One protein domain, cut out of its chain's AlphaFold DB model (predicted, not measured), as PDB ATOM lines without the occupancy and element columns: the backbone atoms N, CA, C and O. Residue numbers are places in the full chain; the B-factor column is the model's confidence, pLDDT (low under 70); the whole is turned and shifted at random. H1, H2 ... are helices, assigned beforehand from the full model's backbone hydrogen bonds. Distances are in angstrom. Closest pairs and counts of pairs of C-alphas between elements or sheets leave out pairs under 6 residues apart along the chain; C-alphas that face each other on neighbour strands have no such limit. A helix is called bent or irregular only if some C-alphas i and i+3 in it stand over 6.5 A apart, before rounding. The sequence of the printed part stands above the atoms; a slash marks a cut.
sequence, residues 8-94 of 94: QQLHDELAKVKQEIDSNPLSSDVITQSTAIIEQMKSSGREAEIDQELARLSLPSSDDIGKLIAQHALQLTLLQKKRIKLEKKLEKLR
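Overview. This is residues 8 to 94 of the 94 residues of an uncharacterized protein of Bifidobacterium dolichotidis (UniProt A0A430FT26). A rod-shaped, loose model is built along one long, bent helix, H4. At one end H1 packs side by side with the arm H4b, and towards the other end the hairpin of H2 and H3 meets the arm H4a. The printed part has 87 residues with four named helices, H1, H2, H3 and H4 in chain order, and no named strand: all helix. The radius of gyration of the C-alphas is 17.1 A, and they span 52 by 21 by 18 A.

Arrangement. Begin at the hub, H4, residues 62 to 91, assigned as one helix by its hydrogen bonds but bent: C-alphas 71 and 74 are 7.3 A apart. Its arms, H4a, residues 62 to 71, and H4b, residues 74 to 91, stand at a steep tilt of 54 degrees. H1, residues 8 to 22, touches H4b at a shallow tilt of 29 degrees, opposite ways; their closest C-alphas, Leu 14 and Arg 83, are 6.1 A apart. H2, residues 29 to 43, touches H4a at a steep tilt of 58 degrees; the closest C-alphas, Ile 31 and Ile 65, are 6.8 A apart. H2 and H3, residues 47 to 56, form a helical hairpin, closest at the C-alphas of Met 41 and Glu 47, 5.8 A. H1 is apart from H2 and H3. Every O i to N i+4 pair is within hydrogen-bond range in H1, H2, H4a and H4b, but 4 of 6 in H3, which is irregular: C-alphas 48 and 51 are 7.5 A apart.

Along the chain. Find C-alpha 74 at (-21.910, -23.047, 26.361); from there H4b runs 25.8 A to C-alpha 91 at (-5.415, -10.947, 42.151). H4a measures 14.3 A, H2 21.0 A and H3 15.1 A. H1 runs 21.1 A from C-alpha 8 at (-15.413, -10.259, 50.091).

Size, cuts and confidence. The C-alphas farthest apart, Ala 48 and Arg 94, are 52.7 A apart. The printed part has no cut and no long link. Residue 94 has pLDDT under 70.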
ATOM      1  N   GLN A   8     -14.448  -9.292  49.564       85.38
ATOM      2  CA  GLN A   8     -15.413 -10.259  50.091       85.38
ATOM      3  C   GLN A   8     -16.515 -10.592  49.073       85.38
ATOM      4  O   GLN A   8     -16.758 -11.759  48.794       85.38
ATOM      5  N   GLN A   9     -17.116  -9.582  48.435       87.19
ATOM      6  CA  GLN A   9     -18.147  -9.800  47.413       87.19
ATOM      7  C   GLN A   9     -17.625 -10.583  46.202       87.19
ATOM      8  O   GLN A   9     -18.360 -11.378  45.621       87.19
ATOM      9  N   LEU A  10     -16.365 -10.370  45.810       87.31
ATOM     10  CA  LEU A  10     -15.738 -11.127  44.725       87.31
ATOM     11  C   LEU A  10     -15.437 -12.575  45.127       87.31
ATOM     12  O   LEU A  10     -15.583 -13.465  44.291       87.31
ATOM     13  N   HIS A  11     -15.057 -12.823  46.384       88.00
ATOM     14  CA  HIS A  11     -14.905 -14.177  46.919       88.00
ATOM     15  C   HIS A  11     -16.241 -14.923  46.970       88.00
ATOM     16  O   HIS A  11     -16.307 -16.063  46.511       88.00
ATOM     17  N   ASP A  12     -17.308 -14.273  47.440       91.25
ATOM     18  CA  ASP A  12     -18.647 -14.865  47.495       91.25
ATOM     19  C   ASP A  12     -19.177 -15.173  46.083       91.25
ATOM     20  O   ASP A  12     -19.751 -16.235  45.835       91.25
ATOM     21  N   GLU A  13     -18.956 -14.267  45.124       90.12
ATOM     22  CA  GLU A  13     -19.330 -14.486  43.724       90.12
ATOM     23  C   GLU A  13     -18.514 -15.625  43.093       90.12
ATOM     24  O   GLU A  13     -19.068 -16.450  42.366       90.12
ATOM     25  N   LEU A  14     -17.216 -15.715  43.396       91.31
ATOM     26  CA  LEU A  14     -16.360 -16.804  42.928       91.31
ATOM     27  C   LEU A  14     -16.802 -18.154  43.506       91.31
ATOM     28  O   LEU A  14     -16.823 -19.140  42.772       91.31
ATOM     29  N   ALA A  15     -17.170 -18.203  44.788       91.44
ATOM     30  CA  ALA A  15     -17.669 -19.412  45.434       91.44
ATOM     31  C   ALA A  15     -18.964 -19.909  44.774       91.44
ATOM     32  O   ALA A  15     -19.063 -21.090  44.449       91.44
ATOM     33  N   LYS A  16     -19.906 -19.003  44.478       92.31
ATOM     34  CA  LYS A  16     -21.137 -19.338  43.743       92.31
ATOM     35  C   LYS A  16     -20.841 -19.897  42.355       92.31
ATOM     36  O   LYS A  16     -21.342 -20.958  42.010       92.31
ATOM     37  N   VAL A  17     -19.966 -19.238  41.594       90.62
ATOM     38  CA  VAL A  17     -19.590 -19.709  40.251       90.62
ATOM     39  C   VAL A  17     -18.917 -21.081  40.306       90.62
ATOM     40  O   VAL A  17     -19.153 -21.899  39.423       90.62
ATOM     41  N   LYS A  18     -18.101 -21.363  41.330       90.00
ATOM     42  CA  LYS A  18     -17.516 -22.696  41.530       90.00
ATOM     43  C   LYS A  18     -18.593 -23.748  41.805       90.00
ATOM     44  O   LYS A  18     -18.606 -24.757  41.116       90.00
ATOM     45  N   GLN A  19     -19.551 -23.465  42.687       90.31
ATOM     46  CA  GLN A  19     -20.682 -24.368  42.930       90.31
ATOM     47  C   GLN A  19     -21.521 -24.622  41.668       90.31
ATOM     48  O   GLN A  19     -21.939 -25.751  41.426       90.31
ATOM     49  N   GLU A  20     -21.756 -23.597  40.843       88.50
ATOM     50  CA  GLU A  20     -22.474 -23.735  39.568       88.50
ATOM     51  C   GLU A  20     -21.693 -24.570  38.539       88.50
ATOM     52  O   GLU A  20     -22.301 -25.282  37.742       88.50
ATOM     53  N   ILE A  21     -20.356 -24.492  38.547       88.50
ATOM     54  CA  ILE A  21     -19.491 -25.354  37.730       88.50
ATOM     55  C   ILE A  21     -19.592 -26.798  38.218       88.50
ATOM     56  O   ILE A  21     -19.854 -27.677  37.407       88.50
ATOM     57  N   ASP A  22     -19.447 -27.033  39.522       85.94
ATOM     58  CA  ASP A  22     -19.473 -28.381  40.105       85.94
ATOM     59  C   ASP A  22     -20.842 -29.058  39.929       85.94
ATOM     60  O   ASP A  22     -20.932 -30.270  39.762       85.94
ATOM     61  N   SER A  23     -21.916 -28.267  39.907       87.00
ATOM     62  CA  SER A  23     -23.280 -28.754  39.664       87.00
ATOM     63  C   SER A  23     -23.598 -28.959  38.178       87.00
ATOM     64  O   SER A  23     -24.705 -29.386  37.843       87.00
ATOM     65  N   ASN A  24     -22.686 -28.613  37.261       84.75
ATOM     66  CA  ASN A  24     -22.935 -28.749  35.832       84.75
ATOM     67  C   ASN A  24     -22.946 -30.239  35.437       84.75
ATOM     68  O   ASN A  24     -22.001 -30.953  35.773       84.75
ATOM     69  N   PRO A  25     -23.938 -30.718  34.660       82.50
ATOM     70  CA  PRO A  25     -23.997 -32.115  34.222       82.50
ATOM     71  C   PRO A  25     -22.726 -32.609  33.519       82.50
ATOM     72  O   PRO A  25     -22.376 -33.781  33.629       82.50
ATOM     73  N   LEU A  26     -22.005 -31.716  32.832       83.50
ATOM     74  CA  LEU A  26     -20.750 -32.042  32.147       83.50
ATOM     75  C   LEU A  26     -19.554 -32.215  33.084       83.50
ATOM     76  O   LEU A  26     -18.540 -32.761  32.669       83.50
ATOM     77  N   SER A  27     -19.663 -31.757  34.329       80.38
ATOM     78  CA  SER A  27     -18.660 -31.974  35.372       80.38
ATOM     79  C   SER A  27     -18.866 -33.293  36.121       80.38
ATOM     80  O   SER A  27     -18.081 -33.615  37.005       80.38
ATOM     81  N   SER A  28     -19.888 -34.074  35.754       83.75
ATOM     82  CA  SER A  28     -20.108 -35.413  36.296       83.75
ATOM     83  C   SER A  28     -18.998 -36.385  35.879       83.75
ATOM     84  O   SER A  28     -18.584 -36.427  34.713       83.75
ATOM     85  N   ASP A  29     -18.580 -37.234  36.820       83.25
ATOM     86  CA  ASP A  29     -17.662 -38.352  36.582       83.25
ATOM     87  C   ASP A  29     -18.131 -39.260  35.440       83.25
ATOM     88  O   ASP A  29     -17.316 -39.724  34.650       83.25
ATOM     89  N   VAL A  30     -19.446 -39.459  35.297       84.69
ATOM     90  CA  VAL A  30     -20.026 -40.300  34.236       84.69
ATOM     91  C   VAL A  30     -19.695 -39.737  32.855       84.69
ATOM     92  O   VAL A  30     -19.227 -40.464  31.986       84.69
ATOM     93  N   ILE A  31     -19.877 -38.429  32.653       86.00
ATOM     94  CA  ILE A  31     -19.585 -37.778  31.369       86.00
ATOM     95  C   ILE A  31     -18.083 -37.764  31.098       86.00
ATOM     96  O   ILE A  31     -17.660 -38.005  29.967       86.00
ATOM     97  N   THR A  32     -17.279 -37.539  32.136       86.19
ATOM     98  CA  THR A  32     -15.817 -37.565  32.031       86.19
ATOM     99  C   THR A  32     -15.320 -38.947  31.597       86.19
ATOM    100  O   THR A  32     -14.551 -39.050  30.643       86.19
ATOM    101  N   GLN A  33     -15.804 -40.013  32.240       86.88
ATOM    102  CA  GLN A  33     -15.436 -41.394  31.919       86.88
ATOM    103  C   GLN A  33     -15.876 -41.785  30.510       86.88
ATOM    104  O   GLN A  33     -15.066 -42.291  29.734       86.88
ATOM    105  N   SER A  34     -17.126 -41.497  30.140       88.06
ATOM    106  CA  SER A  34     -17.601 -41.831  28.803       88.06
ATOM    107  C   SER A  34     -16.851 -41.076  27.708       88.06
ATOM    108  O   SER A  34     -16.500 -41.665  26.690       88.06
ATOM    109  N   THR A  35     -16.553 -39.789  27.919       87.81
ATOM    110  CA  THR A  35     -15.794 -38.985  26.947       87.81
ATOM    111  C   THR A  35     -14.375 -39.531  26.777       87.81
ATOM    112  O   THR A  35     -13.907 -39.657  25.646       87.81
ATOM    113  N   ALA A  36     -13.720 -39.940  27.868       90.62
ATOM    114  CA  ALA A  36     -12.393 -40.550  27.816       90.62
ATOM    115  C   ALA A  36     -12.386 -41.869  27.021       90.62
ATOM    116  O   ALA A  36     -11.493 -42.088  26.204       90.62
ATOM    117  N   ILE A  37     -13.397 -42.724  27.211       90.56
ATOM    118  CA  ILE A  37     -13.537 -43.986  26.464       90.56
ATOM    119  C   ILE A  37     -13.763 -43.712  24.975       90.56
ATOM    120  O   ILE A  37     -13.089 -44.308  24.135       90.56
ATOM    121  N   ILE A  38     -14.657 -42.774  24.642       90.12
ATOM    122  CA  ILE A  38     -14.913 -42.355  23.258       90.12
ATOM    123  C   ILE A  38     -13.606 -41.901  22.598       90.12
ATOM    124  O   ILE A  38     -13.264 -42.367  21.512       90.12
ATOM    125  N   GLU A  39     -12.847 -41.024  23.252       91.12
ATOM    126  CA  GLU A  39     -11.604 -40.471  22.709       91.12
ATOM    127  C   GLU A  39     -10.508 -41.538  22.558       91.12
ATOM    128  O   GLU A  39      -9.830 -41.599  21.525       91.12
ATOM    129  N   GLN A  40     -10.380 -42.440  23.535       91.69
ATOM    130  CA  GLN A  40      -9.437 -43.557  23.489       91.69
ATOM    131  C   GLN A  40      -9.753 -44.518  22.335       91.69
ATOM    132  O   GLN A  40      -8.856 -44.925  21.590       91.69
ATOM    133  N   MET A  41     -11.025 -44.884  22.166       90.94
ATOM    134  CA  MET A  41     -11.452 -45.825  21.131       90.94
ATOM    135  C   MET A  41     -11.387 -45.211  19.731       90.94
ATOM    136  O   MET A  41     -10.927 -45.888  18.810       90.94
ATOM    137  N   LYS A  42     -11.735 -43.925  19.575       90.31
ATOM    138  CA  LYS A  42     -11.521 -43.179  18.323       90.31
ATOM    139  C   LYS A  42     -10.045 -43.149  17.941       90.31
ATOM    140  O   LYS A  42      -9.699 -43.483  16.812       90.31
ATOM    141  N   SER A  43      -9.172 -42.837  18.898       90.94
ATOM    142  CA  SER A  43      -7.717 -42.807  18.683       90.94
ATOM    143  C   SER A  43      -7.133 -44.181  18.336       90.94
ATOM    144  O   SER A  43      -6.118 -44.269  17.653       90.94
ATOM    145  N   SER A  44      -7.792 -45.257  18.773       90.62
ATOM    146  CA  SER A  44      -7.407 -46.645  18.484       90.62
ATOM    147  C   SER A  44      -8.045 -47.208  17.205       90.62
ATOM    148  O   SER A  44      -7.867 -48.388  16.907       90.62
ATOM    149  N   GLY A  45      -8.820 -46.407  16.461       89.56
ATOM    150  CA  GLY A  45      -9.516 -46.832  15.239       89.56
ATOM    151  C   GLY A  45     -10.727 -47.749  15.466       89.56
ATOM    152  O   GLY A  45     -11.231 -48.335  14.513       89.56
ATOM    153  N   ARG A  46     -11.212 -47.870  16.708       90.19
ATOM    154  CA  ARG A  46     -12.328 -48.746  17.115       90.19
ATOM    155  C   ARG A  46     -13.642 -47.977  17.269       90.19
ATOM    156  O   ARG A  46     -14.430 -48.248  18.170       90.19
ATOM    157  N   GLU A  47     -13.880 -46.989  16.406       89.06
ATOM    158  CA  GLU A  47     -15.033 -46.085  16.533       89.06
ATOM    159  C   GLU A  47     -16.380 -46.828  16.489       89.06
ATOM    160  O   GLU A  47     -17.284 -46.511  17.255       89.06
ATOM    161  N   ALA A  48     -16.490 -47.882  15.673       90.12
ATOM    162  CA  ALA A  48     -17.711 -48.680  15.540       90.12
ATOM    163  C   ALA A  48     -18.093 -49.481  16.805       90.12
ATOM    164  O   ALA A  48     -19.230 -49.929  16.926       90.12
ATOM    165  N   GLU A  49     -17.158 -49.680  17.739       91.44
ATOM    166  CA  GLU A  49     -17.368 -50.467  18.962       91.44
ATOM    167  C   GLU A  49     -17.674 -49.586  20.186       91.44
ATOM    168  O   GLU A  49     -17.945 -50.104  21.269       91.44
ATOM    169  N   ILE A  50     -17.644 -48.257  20.029       90.44
ATOM    170  CA  ILE A  50     -17.782 -47.293  21.129       90.44
ATOM    171  C   ILE A  50     -19.084 -47.490  21.895       90.44
ATOM    172  O   ILE A  50     -19.055 -47.663  23.111       90.44
ATOM    173  N   ASP A  51     -20.226 -47.514  21.208       91.19
ATOM    174  CA  ASP A  51     -21.515 -47.640  21.891       91.19
ATOM    175  C   ASP A  51     -21.691 -49.011  22.557       91.19
ATOM    176  O   ASP A  51     -22.377 -49.113  23.572       91.19
ATOM    177  N   GLN A  52     -21.030 -50.057  22.049       91.38
ATOM    178  CA  GLN A  52     -21.031 -51.373  22.691       91.38
ATOM    179  C   GLN A  52     -20.221 -51.365  23.993       91.38
ATOM    180  O   GLN A  52     -20.671 -51.909  25.001       91.38
ATOM    181  N   GLU A  53     -19.047 -50.730  23.992       90.00
ATOM    182  CA  GLU A  53     -18.199 -50.611  25.181       90.00
ATOM    183  C   GLU A  53     -18.844 -49.694  26.236       90.00
ATOM    184  O   GLU A  53     -18.870 -50.033  27.420       90.00
ATOM    185  N   LEU A  54     -19.459 -48.583  25.813       90.75
ATOM    186  CA  LEU A  54     -20.232 -47.705  26.696       90.75
ATOM    187  C   LEU A  54     -21.423 -48.450  27.315       90.75
ATOM    188  O   LEU A  54     -21.600 -48.414  28.533       90.75
ATOM    189  N   ALA A  55     -22.186 -49.201  26.514       91.31
ATOM    190  CA  ALA A  55     -23.293 -50.014  27.016       91.31
ATOM    191  C   ALA A  55     -22.822 -51.092  28.007       91.31
ATOM    192  O   ALA A  55     -23.465 -51.301  29.037       91.31
ATOM    193  N   ARG A  56     -21.671 -51.737  27.753       91.44
ATOM    194  CA  ARG A  56     -21.075 -52.723  28.674       91.44
ATOM    195  C   ARG A  56     -20.765 -52.117  30.042       91.44
ATOM    196  O   ARG A  56     -20.903 -52.794  31.059       91.44
ATOM    197  N   LEU A  57     -20.377 -50.847  30.069       89.00
ATOM    198  CA  LEU A  57     -20.049 -50.103  31.284       89.00
ATOM    199  C   LEU A  57     -21.261 -49.386  31.902       89.00
ATOM    200  O   LEU A  57     -21.098 -48.657  32.877       89.00
ATOM    201  N   SER A  58     -22.475 -49.607  31.377       88.69
ATOM    202  CA  SER A  58     -23.694 -48.884  31.779       88.69
ATOM    203  C   SER A  58     -23.546 -47.359  31.682       88.69
ATOM    204  O   SER A  58     -24.135 -46.607  32.460       88.69
ATOM    205  N   LEU A  59     -22.735 -46.907  30.726       90.38
ATOM    206  CA  LEU A  59     -22.486 -45.506  30.435       90.38
ATOM    207  C   LEU A  59     -23.430 -45.013  29.326       90.38
ATOM    208  O   LEU A  59     -23.845 -45.800  28.472       90.38
ATOM    209  N   PRO A  60     -23.773 -43.713  29.314       88.00
ATOM    210  CA  PRO A  60     -24.564 -43.127  28.237       88.00
ATOM    211  C   PRO A  60     -23.856 -43.277  26.886       88.00
ATOM    212  O   PRO A  60     -22.628 -43.228  26.817       88.00
ATOM    213  N   SER A  61     -24.642 -43.441  25.821       89.94
ATOM    214  CA  SER A  61     -24.152 -43.582  24.447       89.94
ATOM    215  C   SER A  61     -23.455 -42.318  23.944       89.94
ATOM    216  O   SER A  61     -23.680 -41.215  24.456       89.94
ATOM    217  N   SER A  62     -22.657 -42.462  22.885       88.44
ATOM    218  CA  SER A  62     -21.913 -41.345  22.293       88.44
ATOM    219  C   SER A  62     -22.838 -40.201  21.845       88.44
ATOM    220  O   SER A  62     -22.530 -39.030  22.080       88.44
ATOM    221  N   ASP A  63     -23.999 -40.513  21.263       88.69
ATOM    222  CA  ASP A  63     -24.999 -39.514  20.860       88.69
ATOM    223  C   ASP A  63     -25.590 -38.735  22.039       88.69
ATOM    224  O   ASP A  63     -25.768 -37.517  21.965       88.69
ATOM    225  N   ASP A  64     -25.894 -39.411  23.147       88.00
ATOM    226  CA  ASP A  64     -26.496 -38.763  24.314       88.00
ATOM    227  C   ASP A  64     -25.492 -37.867  25.038       88.00
ATOM    228  O   ASP A  64     -25.839 -36.764  25.466       88.00
ATOM    229  N   ILE A  65     -24.221 -38.272  25.073       89.19
ATOM    230  CA  ILE A  65     -23.120 -37.415  25.523       89.19
ATOM    231  C   ILE A  65     -22.980 -36.207  24.600       89.19
ATOM    232  O   ILE A  65     -22.895 -35.080  25.085       89.19
ATOM    233  N   GLY A  66     -23.034 -36.410  23.282       86.31
ATOM    234  CA  GLY A  66     -23.013 -35.327  22.301       86.31
ATOM    235  C   GLY A  66     -24.128 -34.301  22.532       86.31
ATOM    236  O   GLY A  66     -23.867 -33.097  22.536       86.31
ATOM    237  N   LYS A  67     -25.358 -34.757  22.808       89.69
ATOM    238  CA  LYS A  67     -26.496 -33.880  23.142       89.69
ATOM    239  C   LYS A  67     -26.274 -33.125  24.449       89.69
ATOM    240  O   LYS A  67     -26.503 -31.918  24.485       89.69
ATOM    241  N   LEU A  68     -25.812 -33.803  25.500       87.62
ATOM    242  CA  LEU A  68     -25.524 -33.166  26.788       87.62
ATOM    243  C   LEU A  68     -24.443 -32.093  26.650       87.62
ATOM    244  O   LEU A  68     -24.604 -30.983  27.159       87.62
ATOM    245  N   ILE A  69     -23.372 -32.390  25.909       87.19
ATOM    246  CA  ILE A  69     -22.314 -31.425  25.603       87.19
ATOM    247  C   ILE A  69     -22.905 -30.243  24.835       87.19
ATOM    248  O   ILE A  69     -22.724 -29.103  25.255       87.19
ATOM    249  N   ALA A  70     -23.668 -30.478  23.767       88.00
ATOM    250  CA  ALA A  70     -24.275 -29.401  22.985       88.00
ATOM    251  C   ALA A  70     -25.194 -28.494  23.827       88.00
ATOM    252  O   ALA A  70     -25.204 -27.278  23.636       88.00
ATOM    253  N   GLN A  71     -25.929 -29.066  24.784       89.94
ATOM    254  CA  GLN A  71     -26.848 -28.332  25.657       89.94
ATOM    255  C   GLN A  71     -26.126 -27.521  26.742       89.94
ATOM    256  O   GLN A  71     -26.510 -26.384  27.020       89.94
ATOM    257  N   HIS A  72     -25.072 -28.073  27.350       88.44
ATOM    258  CA  HIS A  72     -24.482 -27.509  28.570       88.44
ATOM    259  C   HIS A  72     -23.082 -26.905  28.388       88.44
ATOM    260  O   HIS A  72     -22.634 -26.140  29.248       88.44
ATOM    261  N   ALA A  73     -22.390 -27.164  27.271       86.62
ATOM    262  CA  ALA A  73     -21.010 -26.712  27.070       86.62
ATOM    263  C   ALA A  73     -20.899 -25.187  27.010       86.62
ATOM    264  O   ALA A  73     -19.950 -24.612  27.549       86.62
ATOM    265  N   LEU A  74     -21.879 -24.510  26.399       87.94
ATOM    266  CA  LEU A  74     -21.910 -23.047  26.361       87.94
ATOM    267  C   LEU A  74     -22.027 -22.462  27.773       87.94
ATOM    268  O   LEU A  74     -21.260 -21.568  28.131       87.94
ATOM    269  N   GLN A  75     -22.934 -22.999  28.592       89.25
ATOM    270  CA  GLN A  75     -23.114 -22.566  29.977       89.25
ATOM    271  C   GLN A  75     -21.840 -22.790  30.796       89.25
ATOM    272  O   GLN A  75     -21.364 -21.864  31.456       89.25
ATOM    273  N   LEU A  76     -21.238 -23.979  30.702       88.31
ATOM    274  CA  LEU A  76     -19.989 -24.296  31.392       88.31
ATOM    275  C   LEU A  76     -18.852 -23.357  30.962       88.31
ATOM    276  O   LEU A  76     -18.119 -22.833  31.799       88.31
ATOM    277  N   THR A  77     -18.746 -23.068  29.664       89.31
ATOM    278  CA  THR A  77     -17.746 -22.140  29.118       89.31
ATOM    279  C   THR A  77     -17.919 -20.728  29.680       89.31
ATOM    280  O   THR A  77     -16.935 -20.069  30.030       89.31
ATOM    281  N   LEU A  78     -19.159 -20.240  29.785       91.62
ATOM    282  CA  LEU A  78     -19.451 -18.932  30.375       91.62
ATOM    283  C   LEU A  78     -19.082 -18.887  31.862       91.62
ATOM    284  O   LEU A  78     -18.455 -17.919  32.298       91.62
ATOM    285  N   LEU A  79     -19.400 -19.940  32.618       91.06
ATOM    286  CA  LEU A  79     -19.045 -20.057  34.033       91.06
ATOM    287  C   LEU A  79     -17.523 -20.088  34.238       91.06
ATOM    288  O   LEU A  79     -17.003 -19.334  35.058       91.06
ATOM    289  N   GLN A  80     -16.786 -20.858  33.435       90.12
ATOM    290  CA  GLN A  80     -15.316 -20.904  33.467       90.12
ATOM    291  C   GLN A  80     -14.700 -19.531  33.157       90.12
ATOM    292  O   GLN A  80     -13.828 -19.051  33.885       90.12
ATOM    293  N   LYS A  81     -15.199 -18.831  32.128       92.69
ATOM    294  CA  LYS A  81     -14.770 -17.454  31.818       92.69
ATOM    295  C   LYS A  81     -15.056 -16.495  32.974       92.69
ATOM    296  O   LYS A  81     -14.223 -15.638  33.280       92.69
ATOM    297  N   LYS A  82     -16.215 -16.631  33.627       91.50
ATOM    298  CA  LYS A  82     -16.591 -15.823  34.792       91.50
ATOM    299  C   LYS A  82     -15.666 -16.103  35.980       91.50
ATOM    300  O   LYS A  82     -15.173 -15.143  36.568       91.50
ATOM    301  N   ARG A  83     -15.350 -17.375  36.257       92.19
ATOM    302  CA  ARG A  83     -14.376 -17.793  37.277       92.19
ATOM    303  C   ARG A  83     -13.028 -17.111  37.058       92.19
ATOM    304  O   ARG A  83     -12.588 -16.358  37.920       92.19
ATOM    305  N   ILE A  84     -12.455 -17.251  35.859       92.31
ATOM    306  CA  ILE A  84     -11.160 -16.653  35.490       92.31
ATOM    307  C   ILE A  84     -11.185 -15.127  35.653       92.31
ATOM    308  O   ILE A  84     -10.220 -14.522  36.121       92.31
ATOM    309  N   LYS A  85     -12.285 -14.466  35.271       92.50
ATOM    310  CA  LYS A  85     -12.425 -13.011  35.418       92.50
ATOM    311  C   LYS A  85     -12.458 -12.582  36.888       92.50
ATOM    312  O   LYS A  85     -11.866 -11.556  37.215       92.50
ATOM    313  N   LEU A  86     -13.151 -13.328  37.748       90.00
ATOM    314  CA  LEU A  86     -13.226 -13.057  39.186       90.00
ATOM    315  C   LEU A  86     -11.882 -13.317  39.875       90.00
ATOM    316  O   LEU A  86     -11.428 -12.466  40.633       90.00
ATOM    317  N   GLU A  87     -11.203 -14.411  39.529       90.44
ATOM    318  CA  GLU A  87      -9.850 -14.726  40.010       90.44
ATOM    319  C   GLU A  87      -8.862 -13.606  39.647       90.44
ATOM    320  O   GLU A  87      -8.189 -13.067  40.523       90.44
ATOM    321  N   LYS A  88      -8.874 -13.135  38.393       92.12
ATOM    322  CA  LYS A  88      -8.054 -11.987  37.959       92.12
ATOM    323  C   LYS A  88      -8.402 -10.679  38.672       92.12
ATOM    324  O   LYS A  88      -7.534  -9.827  38.840       92.12
ATOM    325  N   LYS A  89      -9.668 -10.454  39.036       88.62
ATOM    326  CA  LYS A  89     -10.068  -9.260  39.801       88.62
ATOM    327  C   LYS A  89      -9.556  -9.327  41.240       88.62
ATOM    328  O   LYS A  89      -9.104  -8.307  41.743       88.62
ATOM    329  N   LEU A  90      -9.629 -10.497  41.872       86.81
ATOM    330  CA  LEU A  90      -9.107 -10.725  43.221       86.81
ATOM    331  C   LEU A  90      -7.583 -10.580  43.265       86.81
ATOM    332  O   LEU A  90      -7.074  -9.919  44.159       86.81
ATOM    333  N   GLU A  91      -6.870 -11.108  42.267       88.19
ATOM    334  CA  GLU A  91      -5.415 -10.947  42.151       88.19
ATOM    335  C   GLU A  91      -4.999  -9.472  42.058       88.19
ATOM    336  O   GLU A  91      -4.038  -9.067  42.692       88.19
ATOM    337  N   LYS A  92      -5.765  -8.642  41.337       85.88
ATOM    338  CA  LYS A  92      -5.513  -7.193  41.219       85.88
ATOM    339  C   LYS A  92      -5.850  -6.378  42.472       85.88
ATOM    340  O   LYS A  92      -5.528  -5.194  42.517       85.88
ATOM    341  N   LEU A  93      -6.597  -6.955  43.411       79.56
ATOM    342  CA  LEU A  93      -6.938  -6.330  44.694       79.56
ATOM    343  C   LEU A  93      -5.980  -6.740  45.815       79.56
ATOM    344  O   LEU A  93      -6.077  -6.178  46.906       79.56
ATOM    345  N   ARG A  94      -5.120  -7.725  45.548       65.12
ATOM    346  CA  ARG A  94      -4.042  -8.167  46.424       65.12
ATOM    347  C   ARG A  94      -2.817  -7.277  46.246       65.12
ATOM    348  O   ARG A  94      -2.120  -7.093  47.263       65.12
TER     349      ARG A  94